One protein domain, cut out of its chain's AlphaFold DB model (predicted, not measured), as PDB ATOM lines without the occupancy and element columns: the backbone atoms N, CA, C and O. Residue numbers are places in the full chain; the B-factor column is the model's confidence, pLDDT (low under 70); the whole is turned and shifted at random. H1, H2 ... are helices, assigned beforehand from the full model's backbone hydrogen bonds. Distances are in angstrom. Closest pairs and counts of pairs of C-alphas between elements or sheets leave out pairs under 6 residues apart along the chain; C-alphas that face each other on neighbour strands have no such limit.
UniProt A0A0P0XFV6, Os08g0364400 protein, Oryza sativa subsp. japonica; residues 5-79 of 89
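Overview. This is residues 5 to 79 of the 89 residues of the protein "Os08g0364400 protein" of Oryza sativa subsp. japonica (UniProt A0A0P0XFV6). This is a small cluster of crossed helices: H1 sits in the middle, and H2, H3 and H4 pack on it, each crossing its line at a wide angle. Two long loops join the helices; residues 21 to 26 of the first stick out as a free loop, and the second, residues 58 to 70, reaches away from the end of H3 and folds back to H4. The printed part has 75 residues with four named helices, in the order H1, H2, H3, H4, and no named strand; the class is all helix. The whole is compact, with a radius of gyration of the C-alphas of 11.9 A, and the C-alphas span 33 by 28 by 18 A.

Along the chain. The printed part begins at Gly 5. H1, residues 8 to 18, starts with C-alpha 8 at (-22.652, -41.281, -4.379) and measures 15.6 A from first to last C-alpha. After residues 19 to 32 comes H2, residues 33 to 38, 8.8 A. H3, residues 42 to 57, is the longest helix with 16 residues and 21.6 A; its C-alpha 42 is at (-34.749, -51.728, 1.851). H4, residues 71 to 77, measures 9.8 A and ends with C-alpha 77 at (-21.609, -56.836, -0.656).

Arrangement. H1 is the hub and touches the three other helices. H1 and H3 touch with 20 pairs of C-alphas within 8 A, the closest being those of Gly 11 and Ile 53, 4.2 A apart; their lines are about perpendicular, at 81 degrees. H1 touches H4, with the closest C-alphas, those of Leu 14 and Leu 74, 5.5 A apart, about perpendicular at 85 degrees. H1 touches H2 at Cys 10 and Cys 33, whose C-alphas, the closest, are 4.9 A apart; at 72 degrees they are only just about perpendicular. H2 and H3 are close but not clearly touching: their closest C-alphas, those of Ile 37 and Ala 45, are 5.8 A apart, and they run opposite ways at a shallow tilt of 18 degrees. H3 and H4 only just touch, with 3 pairs of C-alphas within 8 A, the closest those of Ala 46 and Leu 71 at 7.4 A; H3 does so with residues 46 to 50 alone, and the two lines are about perpendicular, at 76 degrees. H2 and H4 are near each other. In H1, H2, H3 and H4 every O i to N i+4 pair is within hydrogen-bond range.

Size, cuts and confidence. The two C-alphas farthest apart, those of Gly 23 and Gly 61, are 34.1 A apart, and each lies in a long link: H1 to H2 has 14 residues between, H3 to H4 has 13. The link from H2 to H3 is tight, with 3 residues. The printed part has no cut. The mean pLDDT of the printed part is 75.5; residue 5, residue 43 and residues 55 to 69 are under 70.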
ATOM      1  N   GLY A   5     -26.726 -37.556  -2.166       65.42
ATOM      2  CA  GLY A   5     -25.332 -37.160  -2.376       65.42
ATOM      3  C   GLY A   5     -24.312 -37.982  -1.577       65.42
ATOM      4  O   GLY A   5     -23.279 -38.354  -2.122       65.42
ATOM      5  N   LYS A   6     -24.602 -38.355  -0.321       70.67
ATOM      6  CA  LYS A   6     -23.721 -39.231   0.477       70.67
ATOM      7  C   LYS A   6     -23.679 -40.654  -0.066       70.67
ATOM      8  O   LYS A   6     -22.652 -41.308   0.068       70.67
ATOM      9  N   LEU A   7     -24.754 -41.124  -0.702       75.20
ATOM     10  CA  LEU A   7     -24.771 -42.435  -1.351       75.20
ATOM     11  C   LEU A   7     -23.969 -42.446  -2.660       75.20
ATOM     12  O   LEU A   7     -23.716 -43.526  -3.180       75.20
ATOM     13  N   GLY A   8     -23.506 -41.303  -3.183       75.98
ATOM     14  CA  GLY A   8     -22.652 -41.281  -4.379       75.98
ATOM     15  C   GLY A   8     -21.378 -42.122  -4.216       75.98
ATOM     16  O   GLY A   8     -20.954 -42.824  -5.132       75.98
ATOM     17  N   VAL A   9     -20.845 -42.191  -2.990       81.49
ATOM     18  CA  VAL A   9     -19.717 -43.074  -2.649       81.49
ATOM     19  C   VAL A   9     -20.028 -44.557  -2.884       81.49
ATOM     20  O   VAL A   9     -19.143 -45.323  -3.255       81.49
ATOM     21  N   CYS A  10     -21.290 -44.968  -2.739       84.66
ATOM     22  CA  CYS A  10     -21.732 -46.315  -3.072       84.66
ATOM     23  C   CYS A  10     -21.696 -46.586  -4.574       84.66
ATOM     24  O   CYS A  10     -21.424 -47.714  -4.974       84.66
ATOM     25  N   GLY A  11     -21.924 -45.562  -5.401       79.58
ATOM     26  CA  GLY A  11     -21.724 -45.643  -6.845       79.58
ATOM     27  C   GLY A  11     -20.278 -45.968  -7.194       79.58
ATOM     28  O   GLY A  11     -20.030 -46.883  -7.973       79.58
ATOM     29  N   SER A  12     -19.319 -45.304  -6.545       79.86
ATOM     30  CA  SER A  12     -17.894 -45.610  -6.719       79.86
ATOM     31  C   SER A  12     -17.529 -47.017  -6.236       79.86
ATOM     32  O   SER A  12     -16.772 -47.705  -6.917       79.86
ATOM     33  N   VAL A  13     -18.085 -47.471  -5.103       84.20
ATOM     34  CA  VAL A  13     -17.885 -48.844  -4.601       84.20
ATOM     35  C   VAL A  13     -18.445 -49.867  -5.586       84.20
ATOM     36  O   VAL A  13     -17.737 -50.806  -5.936       84.20
ATOM     37  N   LEU A  14     -19.674 -49.686  -6.078       82.08
ATOM     38  CA  LEU A  14     -20.268 -50.595  -7.059       82.08
ATOM     39  C   LEU A  14     -19.472 -50.609  -8.366       82.08
ATOM     40  O   LEU A  14     -19.182 -51.682  -8.883       82.08
ATOM     41  N   ASN A  15     -19.073 -49.442  -8.873       78.42
ATOM     42  CA  ASN A  15     -18.234 -49.353 -10.063       78.42
ATOM     43  C   ASN A  15     -16.912 -50.109  -9.859       78.42
ATOM     44  O   ASN A  15     -16.514 -50.908 -10.701       78.42
ATOM     45  N   ALA A  16     -16.265 -49.933  -8.704       81.17
ATOM     46  CA  ALA A  16     -15.063 -50.684  -8.358       81.17
ATOM     47  C   ALA A  16     -15.318 -52.195  -8.249       81.17
ATOM     48  O   ALA A  16     -14.449 -52.956  -8.650       81.17
ATOM     49  N   LEU A  17     -16.480 -52.639  -7.753       82.41
ATOM     50  CA  LEU A  17     -16.855 -54.059  -7.689       82.41
ATOM     51  C   LEU A  17     -17.102 -54.666  -9.076       82.41
ATOM     52  O   LEU A  17     -16.642 -55.773  -9.333       82.41
ATOM     53  N   ILE A  18     -17.792 -53.955  -9.973       80.26
ATOM     54  CA  ILE A  18     -18.071 -54.422 -11.344       80.26
ATOM     55  C   ILE A  18     -16.774 -54.512 -12.156       80.26
ATOM     56  O   ILE A  18     -16.573 -55.453 -12.920       80.26
ATOM     57  N   HIS A  19     -15.874 -53.548 -11.964       76.86
ATOM     58  CA  HIS A  19     -14.560 -53.538 -12.602       76.86
ATOM     59  C   HIS A  19     -13.490 -54.306 -11.807       76.86
ATOM     60  O   HIS A  19     -12.330 -54.336 -12.227       76.86
ATOM     61  N   ALA A  20     -13.840 -54.930 -10.675       77.91
ATOM     62  CA  ALA A  20     -12.886 -55.681  -9.872       77.91
ATOM     63  C   ALA A  20     -12.472 -56.956 -10.609       77.91
ATOM     64  O   ALA A  20     -13.281 -57.842 -10.881       77.91
ATOM     65  N   VAL A  21     -11.173 -57.088 -10.870       72.14
ATOM     66  CA  VAL A  21     -10.587 -58.341 -11.343       72.14
ATOM     67  C   VAL A  21     -10.250 -59.199 -10.127       72.14
ATOM     68  O   VAL A  21      -9.445 -58.805  -9.278       72.14
ATOM     69  N   VAL A  22     -10.870 -60.379 -10.034       73.31
ATOM     70  CA  VAL A  22     -10.650 -61.328  -8.933       73.31
ATOM     71  C   VAL A  22      -9.157 -61.647  -8.813       73.31
ATOM     72  O   VAL A  22      -8.530 -62.103  -9.765       73.31
ATOM     73  N   GLY A  23      -8.586 -61.396  -7.630       74.31
ATOM     74  CA  GLY A  23      -7.175 -61.656  -7.324       74.31
ATOM     75  C   GLY A  23      -6.194 -60.542  -7.707       74.31
ATOM     76  O   GLY A  23      -5.031 -60.633  -7.325       74.31
ATOM     77  N   ALA A  24      -6.628 -59.486  -8.405       77.95
ATOM     78  CA  ALA A  24      -5.745 -58.378  -8.790       77.95
ATOM     79  C   ALA A  24      -5.633 -57.285  -7.715       77.95
ATOM     80  O   ALA A  24      -4.589 -56.650  -7.584       77.95
ATOM     81  N   ALA A  25      -6.706 -57.051  -6.954       76.41
ATOM     82  CA  ALA A  25      -6.774 -55.984  -5.963       76.41
ATOM     83  C   ALA A  25      -7.654 -56.382  -4.765       76.41
ATOM     84  O   ALA A  25      -8.568 -57.199  -4.921       76.41
ATOM     85  N   PRO A  26      -7.403 -55.815  -3.569       80.29
ATOM     86  CA  PRO A  26      -8.322 -55.952  -2.450       80.29
ATOM     87  C   PRO A  26      -9.695 -55.364  -2.811       80.29
ATOM     88  O   PRO A  26      -9.774 -54.413  -3.596       80.29
ATOM     89  N   PRO A  27     -10.783 -55.908  -2.240       79.45
ATOM     90  CA  PRO A  27     -12.115 -55.383  -2.487       79.45
ATOM     91  C   PRO A  27     -12.229 -53.932  -1.978       79.45
ATOM     92  O   PRO A  27     -11.548 -53.563  -1.015       79.45
ATOM     93  N   PRO A  28     -13.087 -53.102  -2.597       84.20
ATOM     94  CA  PRO A  28     -13.262 -51.709  -2.195       84.20
ATOM     95  C   PRO A  28     -13.750 -51.599  -0.747       84.20
ATOM     96  O   PRO A  28     -14.456 -52.476  -0.243       84.20
ATOM     97  N   SER A  29     -13.402 -50.505  -0.067       85.95
ATOM     98  CA  SER A  29     -13.831 -50.286   1.316       85.95
ATOM     99  C   SER A  29     -15.355 -50.301   1.428       85.95
ATOM    100  O   SER A  29     -16.074 -49.716   0.615       85.95
ATOM    101  N   ARG A  30     -15.862 -50.978   2.463       85.45
ATOM    102  CA  ARG A  30     -17.296 -50.967   2.780       85.45
ATOM    103  C   ARG A  30     -17.729 -49.611   3.322       85.45
ATOM    104  O   ARG A  30     -18.861 -49.199   3.093       85.45
ATOM    105  N   GLU A  31     -16.846 -48.898   4.011       86.90
ATOM    106  CA  GLU A  31     -17.113 -47.544   4.483       86.90
ATOM    107  C   GLU A  31     -16.801 -46.469   3.431       86.90
ATOM    108  O   GLU A  31     -15.863 -46.622   2.642       86.90
ATOM    109  N   PRO A  32     -17.554 -45.351   3.443       83.41
ATOM    110  CA  PRO A  32     -18.753 -45.099   4.254       83.41
ATOM    111  C   PRO A  32     -20.047 -45.685   3.654       83.41
ATOM    112  O   PRO A  32     -21.108 -45.529   4.250       83.41
ATOM    113  N   CYS A  33     -19.992 -46.369   2.506       86.00
ATOM    114  CA  CYS A  33     -21.184 -46.815   1.780       86.00
ATOM    115  C   CYS A  33     -22.116 -47.753   2.579       86.00
ATOM    116  O   CYS A  33     -23.298 -47.457   2.753       86.00
ATOM    117  N   CYS A  34     -21.614 -48.885   3.071       88.76
ATOM    118  CA  CYS A  34     -22.445 -49.905   3.711       88.76
ATOM    119  C   CYS A  34     -23.147 -49.404   4.987       88.76
ATOM    120  O   CYS A  34     -24.344 -49.656   5.133       88.76
ATOM    121  N   PRO A  35     -22.486 -48.640   5.881       85.64
ATOM    122  CA  PRO A  35     -23.168 -47.999   7.006       85.64
ATOM    123  C   PRO A  35     -24.290 -47.035   6.588       85.64
ATOM    124  O   PRO A  35     -25.319 -46.978   7.258       85.64
ATOM    125  N   LEU A  36     -24.125 -46.303   5.476       83.74
ATOM    126  CA  LEU A  36     -25.140 -45.364   4.987       83.74
ATOM    127  C   LEU A  36     -26.420 -46.069   4.538       83.74
ATOM    128  O   LEU A  36     -27.503 -45.528   4.742       83.74
ATOM    129  N   ILE A  37     -26.310 -47.261   3.944       82.52
ATOM    130  CA  ILE A  37     -27.484 -48.020   3.492       82.52
ATOM    131  C   ILE A  37     -28.070 -48.916   4.586       82.52
ATOM    132  O   ILE A  37     -29.247 -49.253   4.525       82.52
ATOM    133  N   ALA A  38     -27.286 -49.276   5.607       80.95
ATOM    134  CA  ALA A  38     -27.730 -50.143   6.698       80.95
ATOM    135  C   ALA A  38     -28.855 -49.526   7.550       80.95
ATOM    136  O   ALA A  38     -29.650 -50.256   8.138       80.95
ATOM    137  N   VAL A  39     -28.931 -48.193   7.605       78.43
ATOM    138  CA  VAL A  39     -29.977 -47.441   8.322       78.43
ATOM    139  C   VAL A  39     -31.237 -47.202   7.470       78.43
ATOM    140  O   VAL A  39     -32.223 -46.645   7.947       78.43
ATOM    141  N   LEU A  40     -31.233 -47.621   6.203       75.30
ATOM    142  CA  LEU A  40     -32.331 -47.385   5.269       75.30
ATOM    143  C   LEU A  40     -33.281 -48.583   5.217       75.30
ATOM    144  O   LEU A  40     -32.847 -49.732   5.183       75.30
ATOM    145  N   ALA A  41     -34.588 -48.314   5.149       76.69
ATOM    146  CA  ALA A  41     -35.558 -49.336   4.756       76.69
ATOM    147  C   ALA A  41     -35.229 -49.815   3.335       76.69
ATOM    148  O   ALA A  41     -34.927 -48.980   2.481       76.69
ATOM    149  N   ASP A  42     -35.310 -51.122   3.071       70.23
ATOM    150  CA  ASP A  42     -34.749 -51.728   1.851       70.23
ATOM    151  C   ASP A  42     -35.267 -51.073   0.560       70.23
ATOM    152  O   ASP A  42     -34.496 -50.829  -0.364       70.23
ATOM    153  N   GLN A  43     -36.545 -50.680   0.523       69.17
ATOM    154  CA  GLN A  43     -37.118 -49.973  -0.626       69.17
ATOM    155  C   GLN A  43     -36.540 -48.560  -0.806       69.17
ATOM    156  O   GLN A  43     -36.184 -48.176  -1.921       69.17
ATOM    157  N   CYS A  44     -36.399 -47.786   0.276       71.43
ATOM    158  CA  CYS A  44     -35.765 -46.467   0.217       71.43
ATOM    159  C   CYS A  44     -34.278 -46.583  -0.128       71.43
ATOM    160  O   CYS A  44     -33.775 -45.779  -0.910       71.43
ATOM    161  N   ALA A  45     -33.590 -47.585   0.422       73.27
ATOM    162  CA  ALA A  45     -32.192 -47.870   0.135       73.27
ATOM    163  C   ALA A  45     -31.992 -48.131  -1.357       73.27
ATOM    164  O   ALA A  45     -31.152 -47.492  -1.983       73.27
ATOM    165  N   ALA A  46     -32.812 -49.016  -1.928       75.46
ATOM    166  CA  ALA A  46     -32.724 -49.421  -3.320       75.46
ATOM    167  C   ALA A  46     -32.932 -48.236  -4.279       75.46
ATOM    168  O   ALA A  46     -32.091 -47.993  -5.143       75.46
ATOM    169  N   VAL A  47     -33.982 -47.432  -4.077       75.11
ATOM    170  CA  VAL A  47     -34.247 -46.243  -4.911       75.11
ATOM    171  C   VAL A  47     -33.145 -45.190  -4.761       75.11
ATOM    172  O   VAL A  47     -32.667 -44.645  -5.756       75.11
ATOM    173  N   CYS A  48     -32.697 -44.908  -3.534       77.36
ATOM    174  CA  CYS A  48     -31.667 -43.892  -3.302       77.36
ATOM    175  C   CYS A  48     -30.302 -44.321  -3.848       77.36
ATOM    176  O   CYS A  48     -29.563 -43.480  -4.355       77.36
ATOM    177  N   LEU A  49     -29.990 -45.619  -3.798       75.95
ATOM    178  CA  LEU A  49     -28.814 -46.187  -4.445       75.95
ATOM    179  C   LEU A  49     -28.888 -46.046  -5.964       75.95
ATOM    180  O   LEU A  49     -27.920 -45.580  -6.550       75.95
ATOM    181  N   CYS A  50     -30.019 -46.364  -6.599       81.53
ATOM    182  CA  CYS A  50     -30.178 -46.181  -8.046       81.53
ATOM    183  C   CYS A  50     -29.943 -44.729  -8.473       81.53
ATOM    184  O   CYS A  50     -29.201 -44.481  -9.421       81.53
ATOM    185  N   LEU A  51     -30.516 -43.766  -7.744       74.60
ATOM    186  CA  LEU A  51     -30.310 -42.340  -8.012       74.60
ATOM    187  C   LEU A  51     -28.854 -41.915  -7.794       74.60
ATOM    188  O   LEU A  51     -28.310 -41.157  -8.594       74.60
ATOM    189  N   ALA A  52     -28.209 -42.410  -6.738       74.53
ATOM    190  CA  ALA A  52     -26.822 -42.082  -6.441       74.53
ATOM    191  C   ALA A  52     -25.843 -42.692  -7.452       74.53
ATOM    192  O   ALA A  52     -24.921 -42.013  -7.895       74.53
ATOM    193  N   ILE A  53     -26.052 -43.950  -7.849       70.20
ATOM    194  CA  ILE A  53     -25.248 -44.632  -8.867       70.20
ATOM    195  C   ILE A  53     -25.430 -43.933 -10.209       70.20
ATOM    196  O   ILE A  53     -24.433 -43.667 -10.876       70.20
ATOM    197  N   LYS A  54     -26.669 -43.551 -10.554       70.32
ATOM    198  CA  LYS A  54     -26.939 -42.697 -11.711       70.32
ATOM    199  C   LYS A  54     -26.094 -41.435 -11.641       70.32
ATOM    200  O   LYS A  54     -25.247 -41.248 -12.491       70.32
ATOM    201  N   ALA A  55     -26.221 -40.646 -10.579       68.15
ATOM    202  CA  ALA A  55     -25.468 -39.400 -10.438       68.15
ATOM    203  C   ALA A  55     -23.935 -39.582 -10.433       68.15
ATOM    204  O   ALA A  55     -23.214 -38.648 -10.771       68.15
ATOM    205  N   SER A  56     -23.429 -40.752 -10.028       64.62
ATOM    206  CA  SER A  56     -21.986 -41.006  -9.884       64.62
ATOM    207  C   SER A  56     -21.336 -41.582 -11.140       64.62
ATOM    208  O   SER A  56     -20.190 -41.259 -11.434       64.62
ATOM    209  N   VAL A  57     -22.035 -42.481 -11.840       62.98
ATOM    210  CA  VAL A  57     -21.510 -43.225 -12.999       62.98
ATOM    211  C   VAL A  57     -22.006 -42.612 -14.306       62.98
ATOM    212  O   VAL A  57     -21.257 -42.496 -15.274       62.98
ATOM    213  N   LEU A  58     -23.274 -42.208 -14.331       63.10
ATOM    214  CA  LEU A  58     -23.958 -41.658 -15.485       63.10
ATOM    215  C   LEU A  58     -23.899 -40.135 -15.344       63.10
ATOM    216  O   LEU A  58     -24.719 -39.535 -14.653       63.10
ATOM    217  N   GLY A  59     -22.925 -39.489 -15.983       59.06
ATOM    218  CA  GLY A  59     -22.994 -38.035 -16.160       59.06
ATOM    219  C   GLY A  59     -24.358 -37.612 -16.735       59.06
ATOM    220  O   GLY A  59     -25.074 -38.437 -17.317       59.06
ATOM    221  N   ASP A  60     -24.727 -36.339 -16.571       60.01
ATOM    222  CA  ASP A  60     -25.980 -35.787 -17.101       60.01
ATOM    223  C   ASP A  60     -26.212 -36.237 -18.557       60.01
ATOM    224  O   ASP A  60     -25.471 -35.864 -19.465       60.01
ATOM    225  N   GLY A  61     -27.235 -37.073 -18.778       58.08
ATOM    226  CA  GLY A  61     -27.661 -37.511 -20.113       58.08
ATOM    227  C   GLY A  61     -27.688 -39.020 -20.373       58.08
ATOM    228  O   GLY A  61     -28.320 -39.423 -21.349       58.08
ATOM    229  N   VAL A  62     -27.086 -39.868 -19.530       58.26
ATOM    230  CA  VAL A  62     -27.193 -41.331 -19.709       58.26
ATOM    231  C   VAL A  62     -28.450 -41.863 -19.004       58.26
ATOM    232  O   VAL A  62     -28.752 -41.509 -17.857       58.26
ATOM    233  N   LYS A  63     -29.230 -42.690 -19.708       60.04
ATOM    234  CA  LYS A  63     -30.452 -43.297 -19.169       60.04
ATOM    235  C   LYS A  63     -30.106 -44.503 -18.305       60.04
ATOM    236  O   LYS A  63     -29.149 -45.219 -18.581       60.04
ATOM    237  N   LEU A  64     -30.905 -44.727 -17.261       59.69
ATOM    238  CA  LEU A  64     -30.745 -45.911 -16.416       59.69
ATOM    239  C   LEU A  64     -31.010 -47.189 -17.212       59.69
ATOM    240  O   LEU A  64     -30.365 -48.191 -16.944       59.69
ATOM    241  N   GLU A  65     -31.891 -47.147 -18.217       59.21
ATOM    242  CA  GLU A  65     -32.157 -48.308 -19.075       59.21
ATOM    243  C   GLU A  65     -30.912 -48.838 -19.804       59.21
ATOM    244  O   GLU A  65     -30.833 -50.037 -20.062       59.21
ATOM    245  N   ASP A  66     -29.938 -47.974 -20.110       55.47
ATOM    246  CA  ASP A  66     -28.688 -48.365 -20.775       55.47
ATOM    247  C   ASP A  66     -27.657 -48.949 -19.796       55.47
ATOM    248  O   ASP A  66     -26.687 -49.586 -20.212       55.47
ATOM    249  N   VAL A  67     -27.852 -48.752 -18.487       57.47
ATOM    250  CA  VAL A  67     -26.929 -49.214 -17.451       57.47
ATOM    251  C   VAL A  67     -27.601 -50.295 -16.623       57.47
ATOM    252  O   VAL A  67     -28.415 -50.028 -15.741       57.47
ATOM    253  N   ALA A  68     -27.189 -51.539 -16.860       57.97
ATOM    254  CA  ALA A  68     -27.445 -52.635 -15.939       57.97
ATOM    255  C   ALA A  68     -26.687 -52.366 -14.629       57.97
ATOM    256  O   ALA A  68     -25.547 -52.780 -14.435       57.97
ATOM    257  N   VAL A  69     -27.309 -51.593 -13.741       66.89
ATOM    258  CA  VAL A  69     -26.801 -51.371 -12.395       66.89
ATOM    259  C   VAL A  69     -27.043 -52.651 -11.609       66.89
ATOM    260  O   VAL A  69     -28.182 -52.965 -11.258       66.89
ATOM    261  N   ASP A  70     -25.968 -53.374 -11.299       73.70
ATOM    262  CA  ASP A  70     -25.999 -54.545 -10.424       73.70
ATOM    263  C   ASP A  70     -26.203 -54.123  -8.958       73.70
ATOM    264  O   ASP A  70     -25.343 -54.256  -8.087       73.70
ATOM    265  N   LEU A  71     -27.385 -53.578  -8.663       77.86
ATOM    266  CA  LEU A  71     -27.791 -53.226  -7.307       77.86
ATOM    267  C   LEU A  71     -27.692 -54.425  -6.344       77.86
ATOM    268  O   LEU A  71     -27.188 -54.228  -5.234       77.86
ATOM    269  N   PRO A  72     -28.088 -55.661  -6.731       81.82
ATOM    270  CA  PRO A  72     -27.901 -56.828  -5.877       81.82
ATOM    271  C   PRO A  72     -26.439 -57.045  -5.496       81.82
ATOM    272  O   PRO A  72     -26.175 -57.394  -4.353       81.82
ATOM    273  N   LEU A  73     -25.477 -56.780  -6.386       83.82
ATOM    274  CA  LEU A  73     -24.055 -56.948  -6.081       83.82
ATOM    275  C   LEU A  73     -23.615 -56.039  -4.930       83.82
ATOM    276  O   LEU A  73     -23.032 -56.521  -3.962       83.82
ATOM    277  N   LEU A  74     -23.922 -54.740  -5.003       84.07
ATOM    278  CA  LEU A  74     -23.555 -53.784  -3.952       84.07
ATOM    279  C   LEU A  74     -24.287 -54.071  -2.637       84.07
ATOM    280  O   LEU A  74     -23.690 -54.037  -1.561       84.07
ATOM    281  N   VAL A  75     -25.588 -54.337  -2.711       86.49
ATOM    282  CA  VAL A  75     -26.418 -54.554  -1.523       86.49
ATOM    283  C   VAL A  75     -26.013 -55.862  -0.832       86.49
ATOM    284  O   VAL A  75     -25.793 -55.855   0.382       86.49
ATOM    285  N   ASN A  76     -25.753 -56.931  -1.593       86.05
ATOM    286  CA  ASN A  76     -25.205 -58.188  -1.074       86.05
ATOM    287  C   ASN A  76     -23.783 -58.004  -0.523       86.05
ATOM    288  O   ASN A  76     -23.452 -58.572   0.517       86.05
ATOM    289  N   TYR A  77     -22.947 -57.173  -1.161       86.78
ATOM    290  CA  TYR A  77     -21.609 -56.836  -0.656       86.78
ATOM    291  C   TYR A  77     -21.662 -56.202   0.741       86.78
ATOM    292  O   TYR A  77     -20.829 -56.495   1.604       86.78
ATOM    293  N   CYS A  78     -22.689 -55.394   0.996       89.00
ATOM    294  CA  CYS A  78     -22.967 -54.806   2.300       89.00
ATOM    295  C   CYS A  78     -23.764 -55.718   3.254       89.00
ATOM    296  O   CYS A  78     -24.084 -55.288   4.362       89.00
ATOM    297  N   GLY A  79     -24.077 -56.960   2.866       86.33
ATOM    298  CA  GLY A  79     -24.833 -57.916   3.686       86.33
ATOM    299  C   GLY A  79     -26.325 -57.592   3.814       86.33
ATOM    300  O   GLY A  79     -26.951 -57.934   4.814       86.33
TER     301      GLY A  79